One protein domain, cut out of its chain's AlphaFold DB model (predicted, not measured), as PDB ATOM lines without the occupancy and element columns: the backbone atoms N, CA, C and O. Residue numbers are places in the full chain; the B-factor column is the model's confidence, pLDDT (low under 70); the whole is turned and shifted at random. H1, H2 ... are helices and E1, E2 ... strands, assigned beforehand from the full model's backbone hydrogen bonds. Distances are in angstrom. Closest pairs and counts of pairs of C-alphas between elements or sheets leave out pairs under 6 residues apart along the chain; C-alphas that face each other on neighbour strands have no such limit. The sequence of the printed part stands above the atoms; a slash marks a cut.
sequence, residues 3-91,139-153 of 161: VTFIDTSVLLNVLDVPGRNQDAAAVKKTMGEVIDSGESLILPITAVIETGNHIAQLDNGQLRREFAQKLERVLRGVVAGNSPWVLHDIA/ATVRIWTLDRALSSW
ATOM      1  N   VAL A   3      30.939 -57.519  -5.320       93.81
ATOM      2  CA  VAL A   3      30.090 -56.514  -4.687       93.81
ATOM      3  C   VAL A   3      30.960 -55.596  -3.843       93.81
ATOM      4  O   VAL A   3      31.682 -56.056  -2.957       93.81
ATOM      5  N   THR A   4      30.844 -54.296  -4.080       95.12
ATOM      6  CA  THR A   4      31.557 -53.274  -3.319       95.12
ATOM      7  C   THR A   4      30.577 -52.393  -2.555       95.12
ATOM      8  O   THR A   4      29.687 -51.778  -3.138       95.12
ATOM      9  N   PHE A   5      30.770 -52.299  -1.243       95.75
ATOM     10  CA  PHE A   5      30.128 -51.305  -0.389       95.75
ATOM     11  C   PHE A   5      30.895 -49.986  -0.495       95.75
ATOM     12  O   PHE A   5      32.120 -49.974  -0.383       95.75
ATOM     13  N   ILE A   6      30.183 -48.884  -0.724       95.44
ATOM     14  CA  ILE A   6      30.773 -47.553  -0.896       95.44
ATOM     15  C   ILE A   6      30.689 -46.775   0.415       95.44
ATOM     16  O   ILE A   6      29.600 -46.482   0.893       95.44
ATOM     17  N   ASP A   7      31.832 -46.393   0.966       95.38
ATOM     18  CA  ASP A   7      31.899 -45.503   2.124       95.38
ATOM     19  C   ASP A   7      31.596 -44.028   1.760       95.38
ATOM     20  O   ASP A   7      31.706 -43.607   0.601       95.38
ATOM     21  N   THR A   8      31.249 -43.220   2.767       96.81
ATOM     22  CA  THR A   8      31.019 -41.771   2.690       96.81
ATOM     23  C   THR A   8      32.142 -41.049   1.953       96.81
ATOM     24  O   THR A   8      31.879 -40.227   1.073       96.81
ATOM     25  N   SER A   9      33.401 -41.360   2.278       96.44
ATOM     26  CA  SER A   9      34.565 -40.699   1.674       96.44
ATOM     27  C   SER A   9      34.606 -40.868   0.149       96.44
ATOM     28  O   SER A   9      34.883 -39.916  -0.583       96.44
ATOM     29  N   VAL A  10      34.254 -42.053  -0.350       97.19
ATOM     30  CA  VAL A  10      34.181 -42.345  -1.785       97.19
ATOM     31  C   VAL A  10      32.967 -41.664  -2.404       97.19
ATOM     32  O   VAL A  10      33.104 -41.021  -3.446       97.19
ATOM     33  N   LEU A  11      31.795 -41.736  -1.765       97.69
ATOM     34  CA  LEU A  11      30.579 -41.118  -2.297       97.69
ATOM     35  C   LEU A  11      30.719 -39.592  -2.436       97.69
ATOM     36  O   LEU A  11      30.328 -39.035  -3.463       97.69
ATOM     37  N   LEU A  12      31.342 -38.918  -1.466       98.25
ATOM     38  CA  LEU A  12      31.638 -37.482  -1.534       98.25
ATOM     39  C   LEU A  12      32.524 -37.131  -2.740       98.25
ATOM     40  O   LEU A  12      32.245 -36.155  -3.440       98.25
ATOM     41  N   ASN A  13      33.533 -37.954  -3.037       98.25
ATOM     42  CA  ASN A  13      34.407 -37.787  -4.201       98.25
ATOM     43  C   ASN A  13      33.692 -38.085  -5.532       98.25
ATOM     44  O   ASN A  13      33.874 -37.354  -6.508       98.25
ATOM     45  N   VAL A  14      32.834 -39.112  -5.580       96.94
ATOM     46  CA  VAL A  14      31.993 -39.426  -6.752       96.94
ATOM     47  C   VAL A  14      31.070 -38.252  -7.085       96.94
ATOM     48  O   VAL A  14      30.968 -37.846  -8.245       96.94
ATOM     49  N   LEU A  15      30.412 -37.691  -6.065       97.75
ATOM     50  CA  LEU A  15      29.499 -36.554  -6.202       97.75
ATOM     51  C   LEU A  15      30.222 -35.215  -6.387       97.75
ATOM     52  O   LEU A  15      29.582 -34.248  -6.809       97.75
ATOM     53  N   ASP A  16      31.530 -35.180  -6.125       97.94
ATOM     54  CA  ASP A  16      32.401 -34.008  -6.224       97.94
ATOM     55  C   ASP A  16      32.066 -32.907  -5.201       97.94
ATOM     56  O   ASP A  16      32.033 -31.720  -5.527       97.94
ATOM     57  N   VAL A  17      31.734 -33.303  -3.966       97.62
ATOM     58  CA  VAL A  17      31.287 -32.378  -2.911       97.62
ATOM     59  C   VAL A  17      32.451 -31.485  -2.437       97.62
ATOM     60  O   VAL A  17      33.484 -32.013  -2.016       97.62
ATOM     61  N   PRO A  18      32.304 -30.143  -2.436       95.69
ATOM     62  CA  PRO A  18      33.382 -29.221  -2.100       95.69
ATOM     63  C   PRO A  18      33.962 -29.469  -0.708       95.69
ATOM     64  O   PRO A  18      33.230 -29.672   0.261       95.69
ATOM     65  N   GLY A  19      35.290 -29.435  -0.611       95.25
ATOM     66  CA  GLY A  19      36.017 -29.664   0.641       95.25
ATOM     67  C   GLY A  19      36.162 -31.142   1.025       95.25
ATOM     68  O   GLY A  19      36.865 -31.445   1.990       95.25
ATOM     69  N   ARG A  20      35.543 -32.060   0.272       95.75
ATOM     70  CA  ARG A  20      35.587 -33.518   0.488       95.75
ATOM     71  C   ARG A  20      35.799 -34.306  -0.816       95.75
ATOM     72  O   ARG A  20      35.390 -35.457  -0.921       95.75
ATOM     73  N   ASN A  21      36.399 -33.667  -1.815       96.56
ATOM     74  CA  ASN A  21      36.559 -34.163  -3.182       96.56
ATOM     75  C   ASN A  21      38.026 -34.179  -3.661       96.56
ATOM     76  O   ASN A  21      38.296 -34.061  -4.856       96.56
ATOM     77  N   GLN A  22      38.982 -34.282  -2.735       97.50
ATOM     78  CA  GLN A  22      40.421 -34.202  -3.010       97.50
ATOM     79  C   GLN A  22      40.899 -35.267  -4.011       97.50
ATOM     80  O   GLN A  22      41.820 -35.012  -4.784       97.50
ATOM     81  N   ASP A  23      40.227 -36.418  -4.047       97.44
ATOM     82  CA  ASP A  23      40.573 -37.585  -4.858       97.44
ATOM     83  C   ASP A  23      39.553 -37.837  -5.982       97.44
ATOM     84  O   ASP A  23      39.542 -38.904  -6.600       97.44
ATOM     85  N   ALA A  24      38.687 -36.861  -6.291       97.12
ATOM     86  CA  ALA A  24      37.543 -37.048  -7.184       97.12
ATOM     87  C   ALA A  24      37.936 -37.568  -8.570       97.12
ATOM     88  O   ALA A  24      37.227 -38.395  -9.140       97.12
ATOM     89  N   ALA A  25      39.070 -37.125  -9.118       97.06
ATOM     90  CA  ALA A  25      39.561 -37.608 -10.407       97.06
ATOM     91  C   ALA A  25      39.925 -39.103 -10.363       97.06
ATOM     92  O   ALA A  25      39.495 -39.866 -11.230       97.06
ATOM     93  N   ALA A  26      40.673 -39.528  -9.340       96.38
ATOM     94  CA  ALA A  26      41.068 -40.922  -9.162       96.38
ATOM     95  C   ALA A  26      39.850 -41.808  -8.873       96.38
ATOM     96  O   ALA A  26      39.663 -42.835  -9.521       96.38
ATOM     97  N   VAL A  27      38.963 -41.362  -7.980       96.56
ATOM     98  CA  VAL A  27      37.732 -42.079  -7.631       96.56
ATOM     99  C   VAL A  27      36.813 -42.243  -8.838       96.56
ATOM    100  O   VAL A  27      36.319 -43.339  -9.082       96.56
ATOM    101  N   LYS A  28      36.600 -41.196  -9.646       95.88
ATOM    102  CA  LYS A  28      35.761 -41.294 -10.854       95.88
ATOM    103  C   LYS A  28      36.369 -42.231 -11.901       95.88
ATOM    104  O   LYS A  28      35.620 -42.938 -12.571       95.88
ATOM    105  N   LYS A  29      37.700 -42.278 -12.017       96.06
ATOM    106  CA  LYS A  29      38.388 -43.248 -12.878       96.06
ATOM    107  C   LYS A  29      38.131 -44.682 -12.403       96.06
ATOM    108  O   LYS A  29      37.644 -45.492 -13.185       96.06
ATOM    109  N   THR A  30      38.374 -44.967 -11.124       94.62
ATOM    110  CA  THR A  30      38.131 -46.294 -10.533       94.62
ATOM    111  C   THR A  30      36.655 -46.691 -10.597       94.62
ATOM    112  O   THR A  30      36.339 -47.846 -10.853       94.62
ATOM    113  N   MET A  31      35.730 -45.740 -10.448       93.69
ATOM    114  CA  MET A  31      34.297 -45.980 -10.647       93.69
ATOM    115  C   MET A  31      33.999 -46.464 -12.075       93.69
ATOM    116  O   MET A  31      33.217 -47.395 -12.245       93.69
ATOM    117  N   GLY A  32      34.637 -45.874 -13.092       93.81
ATOM    118  CA  GLY A  32      34.534 -46.347 -14.476       93.81
ATOM    119  C   GLY A  32      35.027 -47.787 -14.631       93.81
ATOM    120  O   GLY A  32      34.306 -48.622 -15.161       93.81
ATOM    121  N   GLU A  33      36.195 -48.102 -14.068       93.50
ATOM    122  CA  GLU A  33      36.772 -49.457 -14.092       93.50
ATOM    123  C   GLU A  33      35.857 -50.490 -13.397       93.50
ATOM    124  O   GLU A  33      35.671 -51.601 -13.894       93.50
ATOM    125  N   VAL A  34      35.230 -50.115 -12.276       90.69
ATOM    126  CA  VAL A  34      34.244 -50.944 -11.565       90.69
ATOM    127  C   VAL A  34      33.014 -51.208 -12.436       90.69
ATOM    128  O   VAL A  34      32.603 -52.363 -12.567       90.69
ATOM    129  N   ILE A  35      32.458 -50.167 -13.064       90.94
ATOM    130  CA  ILE A  35      31.303 -50.287 -13.965       90.94
ATOM    131  C   ILE A  35      31.641 -51.198 -15.154       90.94
ATOM    132  O   ILE A  35      30.881 -52.121 -15.446       90.94
ATOM    133  N   ASP A  36      32.795 -50.988 -15.789       93.56
ATOM    134  CA  ASP A  36      33.249 -51.766 -16.948       93.56
ATOM    135  C   ASP A  36      33.487 -53.243 -16.599       93.56
ATOM    136  O   ASP A  36      33.264 -54.131 -17.422       93.56
ATOM    137  N   SER A  37      33.888 -53.530 -15.356       92.12
ATOM    138  CA  SER A  37      34.057 -54.900 -14.856       92.12
ATOM    139  C   SER A  37      32.739 -55.631 -14.544       92.12
ATOM    140  O   SER A  37      32.758 -56.825 -14.235       92.12
ATOM    141  N   GLY A  38      31.592 -54.940 -14.617       92.31
ATOM    142  CA  GLY A  38      30.276 -55.493 -14.277       92.31
ATOM    143  C   GLY A  38      30.064 -55.702 -12.775       92.31
ATOM    144  O   GLY A  38      29.214 -56.494 -12.362       92.31
ATOM    145  N   GLU A  39      30.854 -55.027 -11.946       94.06
ATOM    146  CA  GLU A  39      30.755 -55.126 -10.502       94.06
ATOM    147  C   GLU A  39      29.583 -54.313  -9.941       94.06
ATOM    148  O   GLU A  39      29.294 -53.199 -10.373       94.06
ATOM    149  N   SER A  40      28.903 -54.892  -8.952       94.19
ATOM    150  CA  SER A  40      27.777 -54.260  -8.274       94.19
ATOM    151  C   SER A  40      28.230 -53.374  -7.119       94.19
ATOM    152  O   SER A  40      29.101 -53.752  -6.333       94.19
ATOM    153  N   LEU A  41      27.577 -52.226  -6.967       95.69
ATOM    154  CA  LEU A  41      27.803 -51.278  -5.885       95.69
ATOM    155  C   LEU A  41      26.615 -51.220  -4.932       95.69
ATOM    156  O   LEU A  41      25.469 -51.092  -5.360       95.69
ATOM    157  N   ILE A  42      26.902 -51.251  -3.634       95.81
ATOM    158  CA  ILE A  42      25.923 -51.047  -2.565       95.81
ATOM    159  C   ILE A  42      26.244 -49.733  -1.853       95.81
ATOM    160  O   ILE A  42      27.401 -49.465  -1.525       95.81
ATOM    161  N   LEU A  43      25.208 -48.929  -1.600       95.56
ATOM    162  CA  LEU A  43      25.284 -47.760  -0.725       95.56
ATOM    163  C   LEU A  43      24.815 -48.146   0.684       95.56
ATOM    164  O   LEU A  43      23.616 -48.377   0.854       95.56
ATOM    165  N   PRO A  44      25.718 -48.198   1.678       95.06
ATOM    166  CA  PRO A  44      25.332 -48.298   3.076       95.06
ATOM    167  C   PRO A  44      24.451 -47.119   3.487       95.06
ATOM    168  O   PRO A  44      24.624 -45.993   3.003       95.06
ATOM    169  N   ILE A  45      23.546 -47.347   4.439       93.19
ATOM    170  CA  ILE A  45      22.649 -46.288   4.931       93.19
ATOM    171  C   ILE A  45      23.458 -45.155   5.574       93.19
ATOM    172  O   ILE A  45      23.147 -43.977   5.376       93.19
ATOM    173  N   THR A  46      24.524 -45.485   6.302       94.75
ATOM    174  CA  THR A  46      25.396 -44.487   6.935       94.75
ATOM    175  C   THR A  46      26.089 -43.590   5.919       94.75
ATOM    176  O   THR A  46      26.080 -42.374   6.105       94.75
ATOM    177  N   ALA A  47      26.559 -44.139   4.794       96.75
ATOM    178  CA  ALA A  47      27.163 -43.349   3.724       96.75
ATOM    179  C   ALA A  47      26.191 -42.316   3.138       96.75
ATOM    180  O   ALA A  47      26.568 -41.175   2.858       96.75
ATOM    181  N   VAL A  48      24.913 -42.690   3.004       96.62
ATOM    182  CA  VAL A  48      23.847 -41.776   2.567       96.62
ATOM    183  C   VAL A  48      23.602 -40.678   3.604       96.62
ATOM    184  O   VAL A  48      23.530 -39.504   3.236       96.62
ATOM    185  N   ILE A  49      23.496 -41.039   4.888       97.19
ATOM    186  CA  ILE A  49      23.254 -40.092   5.988       97.19
ATOM    187  C   ILE A  49      24.393 -39.075   6.092       97.19
ATOM    188  O   ILE A  49      24.147 -37.868   6.113       97.19
ATOM    189  N   GLU A  50      25.640 -39.538   6.138       97.81
ATOM    190  CA  GLU A  50      26.806 -38.672   6.310       97.81
ATOM    191  C   GLU A  50      27.021 -37.768   5.094       97.81
ATOM    192  O   GLU A  50      27.226 -36.562   5.246       97.81
ATOM    193  N   THR A  51      26.871 -38.305   3.879       98.44
ATOM    194  CA  THR A  51      26.935 -37.508   2.645       98.44
ATOM    195  C   THR A  51      25.842 -36.439   2.613       98.44
ATOM    196  O   THR A  51      26.113 -35.280   2.292       98.44
ATOM    197  N   GLY A  52      24.609 -36.800   2.978       98.38
ATOM    198  CA  GLY A  52      23.492 -35.862   3.063       98.38
ATOM    199  C   GLY A  52      23.745 -34.744   4.076       98.38
ATOM    200  O   GLY A  52      23.533 -33.571   3.761       98.38
ATOM    201  N   ASN A  53      24.271 -35.084   5.255       98.31
ATOM    202  CA  ASN A  53      24.629 -34.113   6.288       98.31
ATOM    203  C   ASN A  53      25.737 -33.163   5.820       98.31
ATOM    204  O   ASN A  53      25.607 -31.952   5.992       98.31
ATOM    205  N   HIS A  54      26.784 -33.679   5.170       98.00
ATOM    206  CA  HIS A  54      27.838 -32.844   4.594       98.00
ATOM    207  C   HIS A  54      27.290 -31.850   3.568       98.00
ATOM    208  O   HIS A  54      27.626 -30.668   3.619       98.00
ATOM    209  N   ILE A  55      26.406 -32.297   2.672       98.50
ATOM    210  CA  ILE A  55      25.755 -31.422   1.691       98.50
ATOM    211  C   ILE A  55      24.896 -30.365   2.390       98.50
ATOM    212  O   ILE A  55      24.968 -29.192   2.032       98.50
ATOM    213  N   ALA A  56      24.100 -30.748   3.391       98.25
ATOM    214  CA  ALA A  56      23.232 -29.827   4.125       98.25
ATOM    215  C   ALA A  56      24.013 -28.737   4.882       98.25
ATOM    216  O   ALA A  56      23.493 -27.638   5.077       98.25
ATOM    217  N   GLN A  57      25.256 -29.029   5.267       97.94
ATOM    218  CA  GLN A  57      26.148 -28.126   5.993       97.94
ATOM    219  C   GLN A  57      26.998 -27.216   5.089       97.94
ATOM    220  O   GLN A  57      27.724 -26.379   5.613       97.94
ATOM    221  N   LEU A  58      26.920 -27.330   3.755       97.81
ATOM    222  CA  LEU A  58      27.622 -26.398   2.861       97.81
ATOM    223  C   LEU A  58      27.123 -24.965   3.083       97.81
ATOM    224  O   LEU A  58      25.914 -24.739   3.116       97.81
ATOM    225  N   ASP A  59      28.023 -23.981   3.129       96.69
ATOM    226  CA  ASP A  59      27.665 -22.583   3.423       96.69
ATOM    227  C   ASP A  59      26.776 -21.948   2.337       96.69
ATOM    228  O   ASP A  59      25.834 -21.200   2.621       96.69
ATOM    229  N   ASN A  60      27.018 -22.289   1.068       97.38
ATOM    230  CA  ASN A  60      26.308 -21.721  -0.077       97.38
ATOM    231  C   ASN A  60      25.038 -22.521  -0.421       97.38
ATOM    232  O   ASN A  60      25.099 -23.685  -0.818       97.38
ATOM    233  N   GLY A  61      23.875 -21.861  -0.365       97.81
ATOM    234  CA  GLY A  61      22.580 -22.474  -0.682       97.81
ATOM    235  C   GLY A  61      22.424 -22.970  -2.123       97.81
ATOM    236  O   GLY A  61      21.703 -23.940  -2.351       97.81
ATOM    237  N   GLN A  62      23.118 -22.365  -3.091       98.19
ATOM    238  CA  GLN A  62      23.141 -22.867  -4.469       98.19
ATOM    239  C   GLN A  62      23.900 -24.194  -4.556       98.19
ATOM    240  O   GLN A  62      23.399 -25.129  -5.178       98.19
ATOM    241  N   LEU A  63      25.040 -24.311  -3.861       98.19
ATOM    242  CA  LEU A  63      25.784 -25.571  -3.775       98.19
ATOM    243  C   LEU A  63      24.945 -26.640  -3.066       98.19
ATOM    244  O   LEU A  63      24.818 -27.745  -3.584       98.19
ATOM    245  N   ARG A  64      24.279 -26.309  -1.946       98.62
ATOM    246  CA  ARG A  64      23.355 -27.247  -1.274       98.62
ATOM    247  C   ARG A  64      22.328 -27.824  -2.247       98.62
ATOM    248  O   ARG A  64      22.154 -29.037  -2.301       98.62
ATOM    249  N   ARG A  65      21.683 -26.969  -3.049       98.56
ATOM    250  CA  ARG A  65      20.710 -27.401  -4.063       98.56
ATOM    251  C   ARG A  65      21.346 -28.301  -5.122       98.56
ATOM    252  O   ARG A  65      20.783 -29.346  -5.433       98.56
ATOM    253  N   GLU A  66      22.490 -27.907  -5.672       98.50
ATOM    254  CA  GLU A  66      23.183 -28.669  -6.714       98.50
ATOM    255  C   GLU A  66      23.570 -30.075  -6.230       98.50
ATOM    256  O   GLU A  66      23.263 -31.074  -6.885       98.50
ATOM    257  N   PHE A  67      24.223 -30.176  -5.071       98.56
ATOM    258  CA  PHE A  67      24.699 -31.460  -4.563       98.56
ATOM    259  C   PHE A  67      23.565 -32.330  -4.019       98.56
ATOM    260  O   PHE A  67      23.608 -33.546  -4.207       98.56
ATOM    261  N   ALA A  68      22.500 -31.738  -3.468       98.56
ATOM    262  CA  ALA A  68      21.286 -32.481  -3.132       98.56
ATOM    263  C   ALA A  68      20.673 -33.143  -4.379       98.56
ATOM    264  O   ALA A  68      20.321 -34.318  -4.332       98.56
ATOM    265  N   GLN A  69      20.634 -32.445  -5.521       98.69
ATOM    266  CA  GLN A  69      20.172 -33.024  -6.791       98.69
ATOM    267  C   GLN A  69      21.099 -34.134  -7.311       98.69
ATOM    268  O   GLN A  69      20.639 -35.073  -7.965       98.69
ATOM    269  N   LYS A  70      22.415 -34.048  -7.068       98.44
ATOM    270  CA  LYS A  70      23.355 -35.131  -7.406       98.44
ATOM    271  C   LYS A  70      23.097 -36.373  -6.547       98.44
ATOM    272  O   LYS A  70      22.949 -37.457  -7.107       98.44
ATOM    273  N   LEU A  71      22.976 -36.210  -5.227       98.38
ATOM    274  CA  LEU A  71      22.671 -37.312  -4.309       98.38
ATOM    275  C   LEU A  71      21.298 -37.931  -4.612       98.38
ATOM    276  O   LEU A  71      21.186 -39.149  -4.705       98.38
ATOM    277  N   GLU A  72      20.273 -37.111  -4.862       98.31
ATOM    278  CA  GLU A  72      18.936 -37.584  -5.244       98.31
ATOM    279  C   GLU A  72      18.985 -38.473  -6.495       98.31
ATOM    280  O   GLU A  72      18.367 -39.537  -6.521       98.31
ATOM    281  N   ARG A  73      19.744 -38.078  -7.527       97.44
ATOM    282  CA  ARG A  73      19.901 -38.888  -8.744       97.44
ATOM    283  C   ARG A  73      20.531 -40.246  -8.460       97.44
ATOM    284  O   ARG A  73      20.074 -41.237  -9.023       97.44
ATOM    285  N   VAL A  74      21.537 -40.298  -7.589       96.38
ATOM    286  CA  VAL A  74      22.151 -41.563  -7.166       96.38
ATOM    287  C   VAL A  74      21.124 -42.442  -6.450       96.38
ATOM    288  O   VAL A  74      20.922 -43.582  -6.859       96.38
ATOM    289  N   LEU A  75      20.400 -41.904  -5.464       96.56
ATOM    290  CA  LEU A  75      19.387 -42.660  -4.717       96.56
ATOM    291  C   LEU A  75      18.258 -43.173  -5.621       96.56
ATOM    292  O   LEU A  75      17.847 -44.325  -5.508       96.56
ATOM    293  N   ARG A  76      17.792 -42.360  -6.575       96.44
ATOM    294  CA  ARG A  76      16.819 -42.803  -7.587       96.44
ATOM    295  C   ARG A  76      17.385 -43.903  -8.488       96.44
ATOM    296  O   ARG A  76      16.640 -44.804  -8.857       96.44
ATOM    297  N   GLY A  77      18.676 -43.849  -8.814       95.31
ATOM    298  CA  GLY A  77      19.379 -44.906  -9.544       95.31
ATOM    299  C   GLY A  77      19.399 -46.236  -8.789       95.31
ATOM    300  O   GLY A  77      19.093 -47.264  -9.388       95.31
ATOM    301  N   VAL A  78      19.662 -46.205  -7.477       94.56
ATOM    302  CA  VAL A  78      19.591 -47.387  -6.597       94.56
ATOM    303  C   VAL A  78      18.177 -47.966  -6.578       94.56
ATOM    304  O   VAL A  78      18.005 -49.165  -6.779       94.56
ATOM    305  N   VAL A  79      17.156 -47.121  -6.390       94.25
ATOM    306  CA  VAL A  79      15.743 -47.546  -6.374       94.25
ATOM    307  C   VAL A  79      15.325 -48.172  -7.707       94.25
ATOM    308  O   VAL A  79      14.583 -49.149  -7.719       94.25
ATOM    309  N   ALA A  80      15.806 -47.630  -8.826       94.06
ATOM    310  CA  ALA A  80      15.523 -48.161 -10.156       94.06
ATOM    311  C   ALA A  80      16.294 -49.455 -10.483       94.06
ATOM    312  O   ALA A  80      16.004 -50.079 -11.501       94.06
ATOM    313  N   GLY A  81      17.273 -49.855  -9.660       89.38
ATOM    314  CA  GLY A  81      18.159 -50.985  -9.956       89.38
ATOM    315  C   GLY A  81      19.066 -50.733 -11.164       89.38
ATOM    316  O   GLY A  81      19.426 -51.668 -11.877       89.38
ATOM    317  N   ASN A  82      19.399 -49.467 -11.436       90.31
ATOM    318  CA  ASN A  82      20.267 -49.114 -12.553       90.31
ATOM    319  C   ASN A  82      21.718 -49.469 -12.219       90.31
ATOM    320  O   ASN A  82      22.243 -49.014 -11.201       90.31
ATOM    321  N   SER A  83      22.383 -50.194 -13.124       83.06
ATOM    322  CA  SER A  83      23.823 -50.467 -13.031       83.06
ATOM    323  C   SER A  83      24.620 -49.173 -12.768       83.06
ATOM    324  O   SER A  83      24.310 -48.142 -13.377       83.06
ATOM    325  N   PRO A  84      25.624 -49.187 -11.872       90.12
ATOM    326  CA  PRO A  84      26.147 -50.345 -11.130       90.12
ATOM    327  C   PRO A  84      25.420 -50.635  -9.802       90.12
ATOM    328  O   PRO A  84      25.848 -51.504  -9.047       90.12
ATOM    329  N   TRP A  85      24.358 -49.903  -9.463       93.50
ATOM    330  CA  TRP A  85      23.766 -49.931  -8.127       93.50
ATOM    331  C   TRP A  85      22.891 -51.158  -7.876       93.50
ATOM    332  O   TRP A  85      22.018 -51.500  -8.672       93.50
ATOM    333  N   VAL A  86      23.062 -51.754  -6.698       90.56
ATOM    334  CA  VAL A  86      22.195 -52.801  -6.163       90.56
ATOM    335  C   VAL A  86      21.580 -52.315  -4.860       90.56
ATOM    336  O   VAL A  86      22.282 -51.905  -3.934       90.56
ATOM    337  N   LEU A  87      20.251 -52.386  -4.774       88.75
ATOM    338  CA  LEU A  87      19.541 -52.133  -3.529       88.75
ATOM    339  C   LEU A  87      19.775 -53.302  -2.564       88.75
ATOM    340  O   LEU A  87      19.296 -54.416  -2.784       88.75
ATOM    341  N   HIS A  88      20.503 -53.036  -1.484       87.69
ATOM    342  CA  HIS A  88      20.605 -53.945  -0.353       87.69
ATOM    343  C   HIS A  88      19.588 -53.552   0.710       87.69
ATOM    344  O   HIS A  88      19.712 -52.506   1.334       87.69
ATOM    345  N   ASP A  89      18.615 -54.428   0.952       85.00
ATOM    346  CA  ASP A  89      17.726 -54.283   2.102       85.00
ATOM    347  C   ASP A  89      18.406 -54.825   3.367       85.00
ATOM    348  O   ASP A  89      18.868 -55.981   3.383       85.00
ATOM    349  N   ILE A  90      18.489 -53.975   4.392       85.38
ATOM    350  CA  ILE A  90      18.931 -54.317   5.738       85.38
ATOM    351  C   ILE A  90      18.009 -53.668   6.773       85.38
ATOM    352  O   ILE A  90      17.752 -52.466   6.755       85.38
ATOM    353  N   ALA A  91      17.515 -54.484   7.701       88.75
ATOM    354  CA  ALA A  91      16.628 -54.020   8.753       88.75
ATOM    355  C   ALA A  91      17.426 -53.502   9.957       88.75
ATOM    356  O   ALA A  91      18.242 -54.228  10.528       88.75
ATOM    357  N   ALA A 139      29.216 -64.326  -3.348       88.25
ATOM    358  CA  ALA A 139      29.725 -62.988  -3.595       88.25
ATOM    359  C   ALA A 139      31.104 -62.794  -2.956       88.25
ATOM    360  O   ALA A 139      31.312 -63.110  -1.786       88.25
ATOM    361  N   THR A 140      32.020 -62.202  -3.716       91.25
ATOM    362  CA  THR A 140      33.222 -61.569  -3.179       91.25
ATOM    363  C   THR A 140      32.830 -60.155  -2.777       91.25
ATOM    364  O   THR A 140      32.498 -59.340  -3.641       91.25
ATOM    365  N   VAL A 141      32.819 -59.885  -1.473       91.88
ATOM    366  CA  VAL A 141      32.354 -58.616  -0.904       91.88
ATOM    367  C   VAL A 141      33.543 -57.820  -0.392       91.88
ATOM    368  O   VAL A 141      34.414 -58.373   0.279       91.88
ATOM    369  N   ARG A 142      33.572 -56.524  -0.695       92.50
ATOM    370  CA  ARG A 142      34.594 -55.594  -0.202       92.50
ATOM    371  C   ARG A 142      34.001 -54.239   0.155       92.50
ATOM    372  O   ARG A 142      32.882 -53.922  -0.244       92.50
ATOM    373  N   ILE A 143      34.778 -53.436   0.871       94.56
ATOM    374  CA  ILE A 143      34.462 -52.038   1.171       94.56
ATOM    375  C   ILE A 143      35.446 -51.166   0.396       94.56
ATOM    376  O   ILE A 143      36.656 -51.396   0.439       94.56
ATOM    377  N   TRP A 144      34.931 -50.176  -0.324       95.06
ATOM    378  CA  TRP A 144      35.731 -49.125  -0.934       95.06
ATOM    379  C   TRP A 144      35.599 -47.863  -0.090       95.06
ATOM    380  O   TRP A 144      34.532 -47.255  -0.014       95.06
ATOM    381  N   THR A 145      36.706 -47.492   0.543       94.62
ATOM    382  CA  THR A 145      36.842 -46.319   1.406       94.62
ATOM    383  C   THR A 145      38.189 -45.643   1.143       94.62
ATOM    384  O   THR A 145      39.136 -46.297   0.711       94.62
ATOM    385  N   LEU A 146      38.265 -44.333   1.375       92.56
ATOM    386  CA  LEU A 146      39.521 -43.580   1.463       92.56
ATOM    387  C   LEU A 146      39.946 -43.358   2.928       92.56
ATOM    388  O   LEU A 146      41.012 -42.799   3.190       92.56
ATOM    389  N   ASP A 147      39.123 -43.790   3.887       88.56
ATOM    390  CA  ASP A 147      39.421 -43.745   5.312       88.56
ATOM    391  C   ASP A 147      40.339 -44.916   5.701       88.56
ATOM    392  O   ASP A 147      40.029 -46.101   5.521       88.56
ATOM    393  N   ARG A 148      41.515 -44.582   6.244       83.44
ATOM    394  CA  ARG A 148      42.521 -45.574   6.642       83.44
ATOM    395  C   ARG A 148      42.097 -46.392   7.860       83.44
ATOM    396  O   ARG A 148      42.504 -47.548   7.962       83.44
ATOM    397  N   ALA A 149      41.321 -45.813   8.776       83.00
ATOM    398  CA  ALA A 149      40.815 -46.521   9.941       83.00
ATOM    399  C   ALA A 149      39.812 -47.590   9.497       83.00
ATOM    400  O   ALA A 149      40.035 -48.763   9.787       83.00
ATOM    401  N   LEU A 150      38.795 -47.237   8.702       84.62
ATOM    402  CA  LEU A 150      37.841 -48.221   8.169       84.62
ATOM    403  C   LEU A 150      38.530 -49.282   7.293       84.62
ATOM    404  O   LEU A 150      38.219 -50.470   7.404       84.62
ATOM    405  N   SER A 151      39.526 -48.889   6.491       82.81
ATOM    406  CA  SER A 151      40.310 -49.830   5.672       82.81
ATOM    407  C   SER A 151      40.966 -50.936   6.503       82.81
ATOM    408  O   SER A 151      41.034 -52.076   6.055       82.81
ATOM    409  N   SER A 152      41.428 -50.627   7.718       81.00
ATOM    410  CA  SER A 152      42.116 -51.602   8.576       81.00
ATOM    411  C   SER A 152      41.208 -52.723   9.105       81.00
ATOM    412  O   SER A 152      41.707 -53.764   9.527       81.00
ATOM    413  N   TRP A 153      39.888 -52.532   9.033       80.25
ATOM    414  CA  TRP A 153      38.872 -53.477   9.504       80.25
ATOM    415  C   TRP A 153      38.113 -54.184   8.379       80.25
ATOM    416  O   TRP A 153      37.366 -55.129   8.638       80.25
TER     417      TRP A 153
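Overview. This is residues 3 to 91 and 139 to 153 of the 161 residues of an uncharacterized protein of Micrococcales bacterium (UniProt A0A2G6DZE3). A small wall of three parallel strands stands at one end of the domain, and the helices reach on past the ends of its strands, with the short helix H1 in the middle, the helical hairpin of H3 and H4 on one side of it and H2 on another. The small H5 grazes the sheet, away from the other helices. The printed part has 104 residues, with five named helices and three named strands in the order E1, H1, H2, E2, H3, H4, E3, H5. The sheet's order is E2, E1, E3, and the class is mostly helix. The whole is compact, with a radius of gyration of the C-alphas of 13.4 A and spans of 41 by 31 by 29 A.

Arrangement. Begin at E1, residues 3 to 6, the inner strand of the sheet. E3, residues 140 to 144, is its parallel neighbour at 18 degrees; look at N 5 and O 142, 2.8 A apart and within hydrogen-bond range. E2, residues 40 to 42, is parallel to E1 at 38 degrees, with N 4 and O 40 at 2.9 A. Next comes the hub, H1, residues 8 to 15. It touches H2, residues 24 to 36, about perpendicular at 87 degrees; their closest C-alphas, of Asn 13 and Ala 24, are 4.4 A apart. E1, H1, H2 and E2 form a strand-helix-strand unit, two parallel neighbour strands with helices between, and its crossover is right-handed. H2 only grazes the sheet, with residues 27 to 35. H3, residues 45 to 56, touches H1 with residues 46 to 51 alone, at a steep tilt of 59 degrees; the closest C-alphas, of Thr 8 and Ala 47, are 4.3 A apart. H4, residues 61 to 79, forms a hairpin with H3, at a shallow tilt of 20 degrees, opposite ways; the C-alphas of Ile 55 and Arg 64 come closest, at 5.7 A. H1 and H4 only just touch, with 3 pairs of C-alphas within 8 A, the closest being those of Leu 15 and Lys 70 at 6.4 A. H2 is apart from H3 and H4. H5, residues 148 to 153, touches no helix and is only just on the sheet, with 5 pairs of C-alphas within 10 A; it only grazes it. Every O i to N i+4 pair is within hydrogen-bond range in H1, H2, H3 and H4, and 1 of 2 in H5.

Along the chain. Find C-alpha 3 at (30.090, -56.514, -4.687), where E1 begins. H2 runs 18.2 A from first to last C-alpha, and H3 16.5 A. H4 starts at C-alpha 61, (22.580, -22.474, -0.682), and runs 26.6 A. E3 measures 12.9 A, and H5 ends at C-alpha 153, (38.872, -53.477, 9.504).

Size, cuts and confidence. The C-alphas of Asn 60 and Ala 139, the two farthest apart, are 41.6 A from each other. Residues 80 to 91 hold no named element. Residues 92 to 138 are not printed, and C-alphas 91 and 139 are 20.1 A apart across that cut. Of the links printed whole, H1 to H2 is short and the others are tight. No printed residue has a pLDDT under 70.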